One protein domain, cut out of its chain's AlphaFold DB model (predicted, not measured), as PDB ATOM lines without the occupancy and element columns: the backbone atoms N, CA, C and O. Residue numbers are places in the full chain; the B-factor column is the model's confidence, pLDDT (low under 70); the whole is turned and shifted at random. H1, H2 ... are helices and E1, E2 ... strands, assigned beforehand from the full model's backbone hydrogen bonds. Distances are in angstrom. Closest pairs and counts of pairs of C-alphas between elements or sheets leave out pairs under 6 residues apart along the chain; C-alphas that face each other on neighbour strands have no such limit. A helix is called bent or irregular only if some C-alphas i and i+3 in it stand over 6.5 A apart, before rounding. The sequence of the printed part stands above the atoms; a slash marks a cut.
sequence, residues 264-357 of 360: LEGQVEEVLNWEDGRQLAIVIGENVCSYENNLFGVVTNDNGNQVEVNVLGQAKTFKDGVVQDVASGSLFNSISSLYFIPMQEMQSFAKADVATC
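What this domain is: This is residues 264 to 357 of the 360 residues of an uncharacterized protein of Paraglaciecola hydrolytica (UniProt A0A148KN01). A strongly twisted antiparallel sheet is built round two long, bent strands, E4 and E6, running side by side; E3, E2 and E7 follow on one side of E4, and E1 pairs with E6 at its far side. The short E4-E5 hairpin makes one end of the long axis and the turn between E3 and E4 the other, while two one-turn helices, H1 and H2, sit close to each other, H1 near the edge strand E7. The printed part has 94 residues, with two named helices and seven named strands, which come along the chain as E1, H1, E2, E3, E4, E5, H2, E6 and E7, and the class is mostly strand. The sheet is branched, with three neighbours beside E4. It is compact, with a radius of gyration of the C-alphas of 12.7 A, and elongated, spanning 42 by 26 by 19 A.

Where its parts are: Find C-alpha 264 at (158.101, 131.491, 164.040), where E1 begins and runs to residue 266. H1 is residues 274 to 277, E2 287 to 290, and E3 295 to 302, 17.5 A long, bending by 71 degrees at residue 298. Go on to C-alpha 306 at (132.721, 119.279, 170.243): from there E4 runs 34.0 A to residue 319, bending by 71 degrees at residue 310. E5 is residues 322 to 325 and H2 330 to 333. E6, residues 338 to 350, is 24.6 A long and bends by 100 degrees at residue 345; E7, residues 354 to 356, ends at C-alpha 356, (146.240, 115.916, 170.792).

How they stand to each other: Begin at E4, which has three neighbours: E3 and E5 lie on one side, beside residues 307 to 314 and 316 to 319, and E6 on the other. Look at N 309 and O 347, 2.8 A, for E4 and E6; at N 298 and O 310, 3.0 A, for the hairpin E3 and E4; and at N 319 and O 322, 2.9 A, for the hairpin E4 and E5. E2, E3, E4 and E5 form a meander, each strand the antiparallel neighbour of the one before. In the hairpin E2 and E3, N 290 and O 295 are 2.8 A apart; on the other side of E2, N 289 and O 355 of E7 are 2.9 A apart. E1 is antiparallel to E6, with N 340 and O 264 at 3.5 A. H1 is on the sheet at a height of 6.4 A, over none of its strands, but only just: two of its four C-alphas fall on E7. The C-alphas of Gly 277 and Thr 356 are the closest of H1 and E7, 4.9 A. H2 only grazes the sheet, with residues 330 to 332. H1 and H2 are close but not clearly touching; their closest C-alphas, of Trp 274 and Phe 332, are 5.5 A apart. Both helices are too short for an O i to N i+4 pair, and in each the one O i to N i+3 pair is within hydrogen-bond range.

The domain as a whole: The two C-alphas farthest apart are those of Gly 304 and Asp 320, 42.1 A. The printed part has no cut, and no link between its named elements is long. The mean pLDDT of the printed part is 87.5; look for values under 70 at residues 264 to 271, 321 to 322 and 334 to 336.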
ATOM      1  N   LEU A 264     157.481 132.383 163.075       51.66
ATOM      2  CA  LEU A 264     158.101 131.491 164.040       51.66
ATOM      3  C   LEU A 264     158.385 130.192 163.290       51.66
ATOM      4  O   LEU A 264     157.458 129.502 162.864       51.66
ATOM      5  N   GLU A 265     159.664 129.918 163.062       55.72
ATOM      6  CA  GLU A 265     160.116 128.584 162.693       55.72
ATOM      7  C   GLU A 265     160.027 127.740 163.964       55.72
ATOM      8  O   GLU A 265     160.733 128.009 164.935       55.72
ATOM      9  N   GLY A 266     159.094 126.792 163.995       56.84
ATOM     10  CA  GLY A 266     158.966 125.856 165.108       56.84
ATOM     11  C   GLY A 266     159.333 124.454 164.652       56.84
ATOM     12  O   GLY A 266     159.123 124.078 163.495       56.84
ATOM     13  N   GLN A 267     159.916 123.688 165.566       55.47
ATOM     14  CA  GLN A 267     160.234 122.286 165.346       55.47
ATOM     15  C   GLN A 267     159.195 121.428 166.063       55.47
ATOM     16  O   GLN A 267     158.842 121.689 167.208       55.47
ATOM     17  N   VAL A 268     158.698 120.399 165.381       59.59
ATOM     18  CA  VAL A 268     157.863 119.370 166.005       59.59
ATOM     19  C   VAL A 268     158.822 118.338 166.598       59.59
ATOM     20  O   VAL A 268     159.386 117.534 165.859       59.59
ATOM     21  N   GLU A 269     159.081 118.411 167.907       56.03
ATOM     22  CA  GLU A 269     160.076 117.550 168.574       56.03
ATOM     23  C   GLU A 269     159.647 116.075 168.643       56.03
ATOM     24  O   GLU A 269     160.493 115.183 168.574       56.03
ATOM     25  N   GLU A 270     158.340 115.801 168.723       65.75
ATOM     26  CA  GLU A 270     157.799 114.443 168.796       65.75
ATOM     27  C   GLU A 270     156.677 114.257 167.769       65.75
ATOM     28  O   GLU A 270     155.560 114.756 167.917       65.75
ATOM     29  N   VAL A 271     156.993 113.539 166.686       66.88
ATOM     30  CA  VAL A 271     156.045 113.243 165.606       66.88
ATOM     31  C   VAL A 271     155.082 112.163 166.087       66.88
ATOM     32  O   VAL A 271     155.321 110.965 165.933       66.88
ATOM     33  N   LEU A 272     153.998 112.599 166.716       80.94
ATOM     34  CA  LEU A 272     152.887 111.732 167.072       80.94
ATOM     35  C   LEU A 272     152.024 111.521 165.826       80.94
ATOM     36  O   LEU A 272     151.525 112.485 165.249       80.94
ATOM     37  N   ASN A 273     151.841 110.271 165.401       88.94
ATOM     38  CA  ASN A 273     150.947 109.959 164.286       88.94
ATOM     39  C   ASN A 273     149.504 110.355 164.654       88.94
ATOM     40  O   ASN A 273     149.074 110.189 165.795       88.94
ATOM     41  N   TRP A 274     148.739 110.834 163.674       91.69
ATOM     42  CA  TRP A 274     147.328 111.205 163.807       91.69
ATOM     43  C   TRP A 274     146.488 110.161 164.553       91.69
ATOM     44  O   TRP A 274     145.731 110.502 165.462       91.69
ATOM     45  N   GLU A 275     146.635 108.882 164.197       92.19
ATOM     46  CA  GLU A 275     145.859 107.798 164.815       92.19
ATOM     47  C   GLU A 275     146.192 107.598 166.296       92.19
ATOM     48  O   GLU A 275     145.314 107.232 167.079       92.19
ATOM     49  N   ASP A 276     147.432 107.872 166.696       91.75
ATOM     50  CA  ASP A 276     147.846 107.808 168.095       91.75
ATOM     51  C   ASP A 276     147.320 109.037 168.849       91.75
ATOM     52  O   ASP A 276     146.756 108.910 169.935       91.75
ATOM     53  N   GLY A 277     147.387 110.220 168.228       91.31
ATOM     54  CA  GLY A 277     146.903 111.470 168.817       91.31
ATOM     55  C   GLY A 277     145.394 111.458 169.051       91.31
ATOM     56  O   GLY A 277     144.912 112.008 170.039       91.31
ATOM     57  N   ARG A 278     144.635 110.789 168.175       94.69
ATOM     58  CA  ARG A 278     143.182 110.605 168.320       94.69
ATOM     59  C   ARG A 278     142.782 109.664 169.451       94.69
ATOM     60  O   ARG A 278     141.640 109.724 169.907       94.69
ATOM     61  N   GLN A 279     143.669 108.759 169.855       93.62
ATOM     62  CA  GLN A 279     143.413 107.844 170.968       93.62
ATOM     63  C   GLN A 279     143.643 108.516 172.322       93.62
ATOM     64  O   GLN A 279     143.125 108.040 173.336       93.62
ATOM     65  N   LEU A 280     144.396 109.618 172.345       93.50
ATOM     66  CA  LEU A 280     144.595 110.418 173.542       93.50
ATOM     67  C   LEU A 280     143.307 111.171 173.894       93.50
ATOM     68  O   LEU A 280     142.579 111.673 173.036       93.50
ATOM     69  N   ALA A 281     143.004 111.219 175.189       94.12
ATOM     70  CA  ALA A 281     141.866 111.979 175.675       94.12
ATOM     71  C   ALA A 281     142.171 113.472 175.542       94.12
ATOM     72  O   ALA A 281     143.166 113.937 176.080       94.12
ATOM     73  N   ILE A 282     141.295 114.212 174.866       96.12
ATOM     74  CA  ILE A 282     141.404 115.667 174.752       96.12
ATOM     75  C   ILE A 282     140.953 116.303 176.071       96.12
ATOM     76  O   ILE A 282     139.791 116.144 176.455       96.12
ATOM     77  N   VAL A 283     141.846 117.033 176.746       95.19
ATOM     78  CA  VAL A 283     141.552 117.724 178.012       95.19
ATOM     79  C   VAL A 283     141.621 119.246 177.839       95.19
ATOM     80  O   VAL A 283     142.393 119.775 177.044       95.19
ATOM     81  N   ILE A 284     140.802 119.981 178.599       97.31
ATOM     82  CA  ILE A 284     140.867 121.449 178.656       97.31
ATOM     83  C   ILE A 284     142.263 121.881 179.129       97.31
ATOM     84  O   ILE A 284     142.739 121.427 180.167       97.31
ATOM     85  N   GLY A 285     142.881 122.801 178.390       93.88
ATOM     86  CA  GLY A 285     144.234 123.299 178.622       93.88
ATOM     87  C   GLY A 285     145.317 122.601 177.797       93.88
ATOM     88  O   GLY A 285     146.450 123.074 177.807       93.88
ATOM     89  N   GLU A 286     144.993 121.527 177.073       94.44
ATOM     90  CA  GLU A 286     145.946 120.831 176.205       94.44
ATOM     91  C   GLU A 286     145.957 121.380 174.776       94.44
ATOM     92  O   GLU A 286     144.982 121.978 174.303       94.44
ATOM     93  N   ASN A 287     147.078 121.144 174.088       94.56
ATOM     94  CA  ASN A 287     147.244 121.460 172.679       94.56
ATOM     95  C   ASN A 287     146.530 120.425 171.808       94.56
ATOM     96  O   ASN A 287     146.694 119.214 171.978       94.56
ATOM     97  N   VAL A 288     145.772 120.916 170.836       96.56
ATOM     98  CA  VAL A 288     145.119 120.096 169.818       96.56
ATOM     99  C   VAL A 288     145.385 120.652 168.434       96.56
ATOM    100  O   VAL A 288     145.503 121.865 168.243       96.56
ATOM    101  N   CYS A 289     145.443 119.745 167.468       96.31
ATOM    102  CA  CYS A 289     145.685 120.045 166.071       96.31
ATOM    103  C   CYS A 289     144.566 119.464 165.208       96.31
ATOM    104  O   CYS A 289     144.104 118.346 165.444       96.31
ATOM    105  N   SER A 290     144.141 120.211 164.191       96.50
ATOM    106  CA  SER A 290     143.214 119.715 163.171       96.50
ATOM    107  C   SER A 290     143.970 119.020 162.041       96.50
ATOM    108  O   SER A 290     145.033 119.481 161.621       96.50
ATOM    109  N   TYR A 291     143.416 117.918 161.529       93.31
ATOM    110  CA  TYR A 291     144.046 117.167 160.437       93.31
ATOM    111  C   TYR A 291     143.922 117.887 159.095       93.31
ATOM    112  O   TYR A 291     144.900 118.024 158.371       93.31
ATOM    113  N   GLU A 292     142.717 118.351 158.755       92.56
ATOM    114  CA  GLU A 292     142.414 118.874 157.419       92.56
ATOM    115  C   GLU A 292     143.094 120.223 157.158       92.56
ATOM    116  O   GLU A 292     143.780 120.379 156.150       92.56
ATOM    117  N   ASN A 293     142.949 121.158 158.102       93.94
ATOM    118  CA  ASN A 293     143.366 122.554 157.940       93.94
ATOM    119  C   ASN A 293     144.719 122.875 158.584       93.94
ATOM    120  O   ASN A 293     145.196 124.005 158.460       93.94
ATOM    121  N   ASN A 294     145.323 121.911 159.287       94.19
ATOM    122  CA  ASN A 294     146.585 122.076 160.010       94.19
ATOM    123  C   ASN A 294     146.587 123.300 160.948       94.19
ATOM    124  O   ASN A 294     147.564 124.046 161.049       94.19
ATOM    125  N   LEU A 295     145.455 123.522 161.617       95.94
ATOM    126  CA  LEU A 295     145.308 124.502 162.695       95.94
ATOM    127  C   LEU A 295     145.756 123.878 164.008       95.94
ATOM    128  O   LEU A 295     145.495 122.695 164.222       95.94
ATOM    129  N   PHE A 296     146.338 124.676 164.897       95.00
ATOM    130  CA  PHE A 296     146.688 124.249 166.246       95.00
ATOM    131  C   PHE A 296     146.313 125.305 167.281       95.00
ATOM    132  O   PHE A 296     146.268 126.508 167.005       95.00
ATOM    133  N   GLY A 297     146.024 124.853 168.494       96.00
ATOM    134  CA  GLY A 297     145.662 125.736 169.588       96.00
ATOM    135  C   GLY A 297     145.378 124.990 170.876       96.00
ATOM    136  O   GLY A 297     145.614 123.790 170.972       96.00
ATOM    137  N   VAL A 298     144.845 125.713 171.857       96.69
ATOM    138  CA  VAL A 298     144.594 125.183 173.202       96.69
ATOM    139  C   VAL A 298     143.104 124.968 173.411       96.69
ATOM    140  O   VAL A 298     142.296 125.863 173.151       96.69
ATOM    141  N   VAL A 299     142.727 123.800 173.923       97.44
ATOM    142  CA  VAL A 299     141.337 123.499 174.273       97.44
ATOM    143  C   VAL A 299     140.905 124.371 175.443       97.44
ATOM    144  O   VAL A 299     141.517 124.375 176.507       97.44
ATOM    145  N   THR A 300     139.807 125.089 175.265       97.69
ATOM    146  CA  THR A 300     139.223 125.977 176.281       97.69
ATOM    147  C   THR A 300     137.940 125.416 176.877       97.69
ATOM    148  O   THR A 300     137.620 125.713 178.027       97.69
ATOM    149  N   ASN A 301     137.223 124.586 176.118       97.50
ATOM    150  CA  ASN A 301     135.965 123.985 176.530       97.50
ATOM    151  C   ASN A 301     135.755 122.628 175.846       97.50
ATOM    152  O   ASN A 301     136.192 122.423 174.711       97.50
ATOM    153  N   ASP A 302     135.048 121.723 176.520       96.69
ATOM    154  CA  ASP A 302     134.705 120.391 176.025       96.69
ATOM    155  C   ASP A 302     133.233 120.070 176.329       96.69
ATOM    156  O   ASP A 302     132.844 119.852 177.477       96.69
ATOM    157  N   ASN A 303     132.425 119.996 175.269       94.75
ATOM    158  CA  ASN A 303     130.993 119.702 175.332       94.75
ATOM    159  C   ASN A 303     130.674 118.239 174.955       94.75
ATOM    160  O   ASN A 303     129.561 117.918 174.530       94.75
ATOM    161  N   GLY A 304     131.647 117.331 175.049       92.69
ATOM    162  CA  GLY A 304     131.501 115.909 174.742       92.69
ATOM    163  C   GLY A 304     131.813 115.582 173.283       92.69
ATOM    164  O   GLY A 304     132.798 114.896 173.029       92.69
ATOM    165  N   ASN A 305     131.010 116.076 172.331       95.50
ATOM    166  CA  ASN A 305     131.199 115.818 170.888       95.50
ATOM    167  C   ASN A 305     131.955 116.935 170.153       95.50
ATOM    168  O   ASN A 305     132.429 116.736 169.034       95.50
ATOM    169  N   GLN A 306     132.046 118.106 170.774       97.38
ATOM    170  CA  GLN A 306     132.721 119.279 170.243       97.38
ATOM    171  C   GLN A 306     133.657 119.846 171.297       97.38
ATOM    172  O   GLN A 306     133.366 119.775 172.493       97.38
ATOM    173  N   VAL A 307     134.747 120.434 170.830       97.62
ATOM    174  CA  VAL A 307     135.696 121.175 171.654       97.62
ATOM    175  C   VAL A 307     135.813 122.592 171.122       97.62
ATOM    176  O   VAL A 307     135.806 122.812 169.910       97.62
ATOM    177  N   GLU A 308     135.882 123.561 172.027       98.06
ATOM    178  CA  GLU A 308     136.222 124.937 171.669       98.06
ATOM    179  C   GLU A 308     137.716 125.125 171.876       98.06
ATOM    180  O   GLU A 308     138.248 124.881 172.963       98.06
ATOM    181  N   VAL A 309     138.392 125.565 170.827       97.44
ATOM    182  CA  VAL A 309     139.840 125.719 170.785       97.44
ATOM    183  C   VAL A 309     140.147 127.191 170.574       97.44
ATOM    184  O   VAL A 309     139.609 127.823 169.664       97.44
ATOM    185  N   ASN A 310     141.015 127.738 171.421       96.62
ATOM    186  CA  ASN A 310     141.672 129.006 171.150       96.62
ATOM    187  C   ASN A 310     142.795 128.728 170.150       96.62
ATOM    188  O   ASN A 310     143.864 128.247 170.539       96.62
ATOM    189  N   VAL A 311     142.511 128.937 168.868       95.62
ATOM    190  CA  VAL A 311     143.436 128.658 167.769       95.62
ATOM    191  C   VAL A 311     144.578 129.661 167.849       95.62
ATOM    192  O   VAL A 311     144.345 130.867 167.769       95.62
ATOM    193  N   LEU A 312     145.799 129.152 168.026       92.31
ATOM    194  CA  LEU A 312     147.020 129.948 168.163       92.31
ATOM    195  C   LEU A 312     147.715 130.155 166.821       92.31
ATOM    196  O   LEU A 312     148.434 131.138 166.637       92.31
ATOM    197  N   GLY A 313     147.497 129.251 165.869       91.62
ATOM    198  CA  GLY A 313     148.013 129.429 164.528       91.62
ATOM    199  C   GLY A 313     147.628 128.341 163.545       91.62
ATOM    200  O   GLY A 313     146.968 127.353 163.870       91.62
ATOM    201  N   GLN A 314     148.087 128.549 162.317       93.69
ATOM    202  CA  GLN A 314     147.985 127.598 161.220       93.69
ATOM    203  C   GLN A 314     149.378 127.268 160.702       93.69
ATOM    204  O   GLN A 314     150.163 128.179 160.422       93.69
ATOM    205  N   ALA A 315     149.669 125.979 160.541       91.62
ATOM    206  CA  ALA A 315     150.880 125.549 159.867       91.62
ATOM    207  C   ALA A 315     150.793 125.849 158.371       91.62
ATOM    208  O   ALA A 315     149.777 125.624 157.713       91.62
ATOM    209  N   LYS A 316     151.892 126.362 157.841       89.88
ATOM    210  CA  LYS A 316     152.105 126.702 156.444       89.88
ATOM    211  C   LYS A 316     153.489 126.234 156.029       89.88
ATOM    212  O   LYS A 316     154.367 126.014 156.859       89.88
ATOM    213  N   THR A 317     153.688 126.130 154.728       86.81
ATOM    214  CA  THR A 317     155.016 125.986 154.143       86.81
ATOM    215  C   THR A 317     155.367 127.289 153.453       86.81
ATOM    216  O   THR A 317     154.508 127.927 152.841       86.81
ATOM    217  N   PHE A 318     156.621 127.708 153.565       76.88
ATOM    218  CA  PHE A 318     157.141 128.817 152.788       76.88
ATOM    219  C   PHE A 318     157.920 128.224 151.629       76.88
ATOM    220  O   PHE A 318     158.945 127.582 151.831       76.88
ATOM    221  N   LYS A 319     157.390 128.384 150.422       76.94
ATOM    222  CA  LYS A 319     158.005 127.868 149.206       76.94
ATOM    223  C   LYS A 319     157.970 128.958 148.150       76.94
ATOM    224  O   LYS A 319     156.923 129.558 147.928       76.94
ATOM    225  N   ASP A 320     159.116 129.233 147.533       73.00
ATOM    226  CA  ASP A 320     159.237 130.227 146.458       73.00
ATOM    227  C   ASP A 320     158.760 131.632 146.861       73.00
ATOM    228  O   ASP A 320     158.046 132.305 146.123       73.00
ATOM    229  N   GLY A 321     159.060 132.065 148.089       66.00
ATOM    230  CA  GLY A 321     158.584 133.363 148.580       66.00
ATOM    231  C   GLY A 321     157.078 133.415 148.883       66.00
ATOM    232  O   GLY A 321     156.563 134.468 149.265       66.00
ATOM    233  N   VAL A 322     156.355 132.302 148.714       65.75
ATOM    234  CA  VAL A 322     154.910 132.186 148.914       65.75
ATOM    235  C   VAL A 322     154.620 131.341 150.147       65.75
ATOM    236  O   VAL A 322     155.119 130.231 150.310       65.75
ATOM    237  N   VAL A 323     153.744 131.860 151.004       75.62
ATOM    238  CA  VAL A 323     153.146 131.086 152.092       75.62
ATOM    239  C   VAL A 323     152.019 130.234 151.509       75.62
ATOM    240  O   VAL A 323     151.050 130.783 150.984       75.62
ATOM    241  N   GLN A 324     152.148 128.914 151.585       80.75
ATOM    242  CA  GLN A 324     151.181 127.948 151.062       80.75
ATOM    243  C   GLN A 324     150.588 127.105 152.193       80.75
ATOM    244  O   GLN A 324     151.222 126.893 153.231       80.75
ATOM    245  N   ASP A 325     149.364 126.620 151.982       85.31
ATOM    246  CA  ASP A 325     148.767 125.602 152.842       85.31
ATOM    247  C   ASP A 325     149.598 124.318 152.796       85.31
ATOM    248  O   ASP A 325     150.055 123.892 151.735       85.31
ATOM    249  N   VAL A 326     149.805 123.705 153.959       89.31
ATOM    250  CA  VAL A 326     150.437 122.384 154.044       89.31
ATOM    251  C   VAL A 326     149.399 121.290 153.845       89.31
ATOM    252  O   VAL A 326     148.207 121.494 154.086       89.31
ATOM    253  N   ALA A 327     149.853 120.121 153.391       88.69
ATOM    254  CA  ALA A 327     148.984 118.968 153.194       88.69
ATOM    255  C   ALA A 327     148.299 118.560 154.508       88.69
ATOM    256  O   ALA A 327     148.832 118.760 155.600       88.69
ATOM    257  N   SER A 328     147.104 117.978 154.424       91.06
ATOM    258  CA  SER A 328     146.395 117.508 155.616       91.06
ATOM    259  C   SER A 328     147.233 116.486 156.391       91.06
ATOM    260  O   SER A 328     147.834 115.581 155.809       91.06
ATOM    261  N   GLY A 329     147.284 116.648 157.710       89.25
ATOM    262  CA  GLY A 329     148.081 115.814 158.603       89.25
ATOM    263  C   GLY A 329     149.561 116.191 158.687       89.25
ATOM    264  O   GLY A 329     150.320 115.472 159.335       89.25
ATOM    265  N   SER A 330     150.006 117.298 158.082       90.44
ATOM    266  CA  SER A 330     151.405 117.741 158.171       90.44
ATOM    267  C   SER A 330     151.860 117.979 159.613       90.44
ATOM    268  O   SER A 330     153.003 117.668 159.933       90.44
ATOM    269  N   LEU A 331     150.972 118.422 160.508       90.19
ATOM    270  CA  LEU A 331     151.279 118.571 161.940       90.19
ATOM    271  C   LEU A 331     151.597 117.249 162.667       90.19
ATOM    272  O   LEU A 331     152.170 117.282 163.748       90.19
ATOM    273  N   PHE A 332     151.251 116.102 162.075       89.56
ATOM    274  CA  PHE A 332     151.426 114.764 162.661       89.56
ATOM    275  C   PHE A 332     152.479 113.918 161.936       89.56
ATOM    276  O   PHE A 332     152.798 112.821 162.377       89.56
ATOM    277  N   ASN A 333     152.992 114.399 160.799       80.94
ATOM    278  CA  ASN A 333     153.853 113.621 159.901       80.94
ATOM    279  C   ASN A 333     155.144 114.357 159.489       80.94
ATOM    280  O   ASN A 333     155.987 113.765 158.817       80.94
ATOM    281  N   SER A 334     155.288 115.651 159.797       66.94
ATOM    282  CA  SER A 334     156.307 116.488 159.150       66.94
ATOM    283  C   SER A 334     157.715 116.309 159.721       66.94
ATOM    284  O   SER A 334     157.969 116.567 160.891       66.94
ATOM    285  N   ILE A 335     158.640 115.975 158.814       59.47
ATOM    286  CA  ILE A 335     160.108 116.068 158.934       59.47
ATOM    287  C   ILE A 335     160.614 117.372 158.260       59.47
ATOM    288  O   ILE A 335     161.812 117.622 158.160       59.47
ATOM    289  N   SER A 336     159.697 118.191 157.733       64.81
ATOM    290  CA  SER A 336     159.969 119.448 157.024       64.81
ATOM    291  C   SER A 336     159.804 120.670 157.929       64.81
ATOM    292  O   SER A 336     159.020 120.642 158.879       64.81
ATOM    293  N   SER A 337     160.514 121.755 157.602       74.94
ATOM    294  CA  SER A 337     160.365 123.062 158.246       74.94
ATOM    295  C   SER A 337     158.952 123.606 158.015       74.94
ATOM    296  O   SER A 337     158.535 123.865 156.885       74.94
ATOM    297  N   LEU A 338     158.191 123.746 159.101       84.69
ATOM    298  CA  LEU A 338     156.872 124.369 159.099       84.69
ATOM    299  C   LEU A 338     156.992 125.818 159.569       84.69
ATOM    300  O   LEU A 338     157.775 126.143 160.461       84.69
ATOM    301  N   TYR A 339     156.169 126.680 158.985       85.25
ATOM    302  CA  TYR A 339     156.010 128.067 159.403       85.25
ATOM    303  C   TYR A 339     154.619 128.245 159.985       85.25
ATOM    304  O   TYR A 339     153.644 127.732 159.440       85.25
ATOM    305  N   PHE A 340     154.502 129.012 161.061       88.12
ATOM    306  CA  PHE A 340     153.210 129.240 161.698       88.12
ATOM    307  C   PHE A 340     152.715 130.660 161.435       88.12
ATOM    308  O   PHE A 340     153.412 131.637 161.715       88.12
ATOM    309  N   ILE A 341     151.494 130.779 160.903       83.44
ATOM    310  CA  ILE A 341     150.773 132.056 160.894       83.44
ATOM    311  C   ILE A 341     150.020 132.159 162.218       83.44
ATOM    312  O   ILE A 341     149.155 131.316 162.462       83.44
ATOM    313  N   PRO A 342     150.303 133.170 163.057       86.88
ATOM    314  CA  PRO A 342     149.591 133.344 164.308       86.88
ATOM    315  C   PRO A 342     148.121 133.670 164.044       86.88
ATOM    316  O   PRO A 342     147.785 134.536 163.235       86.88
ATOM    317  N   MET A 343     147.254 132.985 164.774       87.81
ATOM    318  CA  MET A 343     145.817 133.204 164.816       87.81
ATOM    319  C   MET A 343     145.440 133.455 166.279       87.81
ATOM    320  O   MET A 343     146.131 133.014 167.194       87.81
ATOM    321  N   GLN A 344     144.411 134.260 166.521       87.31
ATOM    322  CA  GLN A 344     143.905 134.524 167.872       87.31
ATOM    323  C   GLN A 344     142.387 134.549 167.812       87.31
ATOM    324  O   GLN A 344     141.750 135.595 167.949       87.31
ATOM    325  N   GLU A 345     141.813 133.385 167.528       93.69
ATOM    326  CA  GLU A 345     140.373 133.226 167.409       93.69
ATOM    327  C   GLU A 345     139.881 131.953 168.093       93.69
ATOM    328  O   GLU A 345     140.587 130.952 168.208       93.69
ATOM    329  N   MET A 346     138.641 132.018 168.569       97.00
ATOM    330  CA  MET A 346     137.952 130.882 169.165       97.00
ATOM    331  C   MET A 346     137.206 130.139 168.069       97.00
ATOM    332  O   MET A 346     136.338 130.718 167.413       97.00
ATOM    333  N   GLN A 347     137.503 128.854 167.900       97.75
ATOM    334  CA  GLN A 347     136.851 128.012 166.907       97.75
ATOM    335  C   GLN A 347     136.344 126.720 167.547       97.75
ATOM    336  O   GLN A 347     136.981 126.142 168.426       97.75
ATOM    337  N   SER A 348     135.160 126.279 167.122       97.44
ATOM    338  CA  SER A 348     134.576 125.014 167.561       97.44
ATOM    339  C   SER A 348     134.886 123.925 166.542       97.44
ATOM    340  O   SER A 348     134.629 124.103 165.350       97.44
ATOM    341  N   PHE A 349     135.411 122.801 167.017       97.38
ATOM    342  CA  PHE A 349     135.718 121.626 166.208       97.38
ATOM    343  C   PHE A 349     134.927 120.422 166.710       97.38
ATOM    344  O   PHE A 349     134.688 120.281 167.914       97.38
ATOM    345  N   ALA A 350     134.545 119.515 165.807       97.19
ATOM    346  CA  ALA A 350     134.114 118.193 166.236       97.19
ATOM    347  C   ALA A 350     135.331 117.427 166.767       97.19
ATOM    348  O   ALA A 350     136.405 117.475 166.173       97.19
ATOM    349  N   LYS A 351     135.167 116.671 167.858       95.38
ATOM    350  CA  LYS A 351     136.274 115.884 168.433       95.38
ATOM    351  C   LYS A 351     136.881 114.865 167.468       95.38
ATOM    352  O   LYS A 351     137.998 114.425 167.686       95.38
ATOM    353  N   ALA A 352     136.144 114.455 166.438       94.88
ATOM    354  CA  ALA A 352     136.650 113.537 165.423       94.88
ATOM    355  C   ALA A 352     137.675 114.190 164.476       94.88
ATOM    356  O   ALA A 352     138.471 113.465 163.883       94.88
ATOM    357  N   ASP A 353     137.661 115.523 164.368       95.69
ATOM    358  CA  ASP A 353     138.441 116.293 163.389       95.69
ATOM    359  C   ASP A 353     139.708 116.914 164.000       95.69
ATOM    360  O   ASP A 353     140.498 117.560 163.303       95.69
ATOM    361  N   VAL A 354     139.919 116.709 165.303       97.06
ATOM    362  CA  VAL A 354     141.089 117.171 166.054       97.06
ATOM    363  C   VAL A 354     141.709 116.035 166.862       97.06
ATOM    364  O   VAL A 354     141.031 115.083 167.246       97.06
ATOM    365  N   ALA A 355     143.000 116.153 167.139       97.19
ATOM    366  CA  ALA A 355     143.752 115.221 167.969       97.19
ATOM    367  C   ALA A 355     144.760 115.976 168.836       97.19
ATOM    368  O   ALA A 355     145.183 117.078 168.476       97.19
ATOM    369  N   THR A 356     145.155 115.381 169.962       95.31
ATOM    370  CA  THR A 356     146.240 115.916 170.792       95.31
ATOM    371  C   THR A 356     147.541 115.921 169.991       95.31
ATOM    372  O   THR A 356     147.843 114.962 169.278       95.31
ATOM    373  N   CYS A 357     148.300 117.009 170.089       91.81
ATOM    374  CA  CYS A 357     149.562 117.193 169.378       91.81
ATOM    375  C   CYS A 357     150.568 117.967 170.235       91.81
ATOM    376  O   CYS A 357     150.189 118.694 171.156       91.81
TER     377      CYS A 357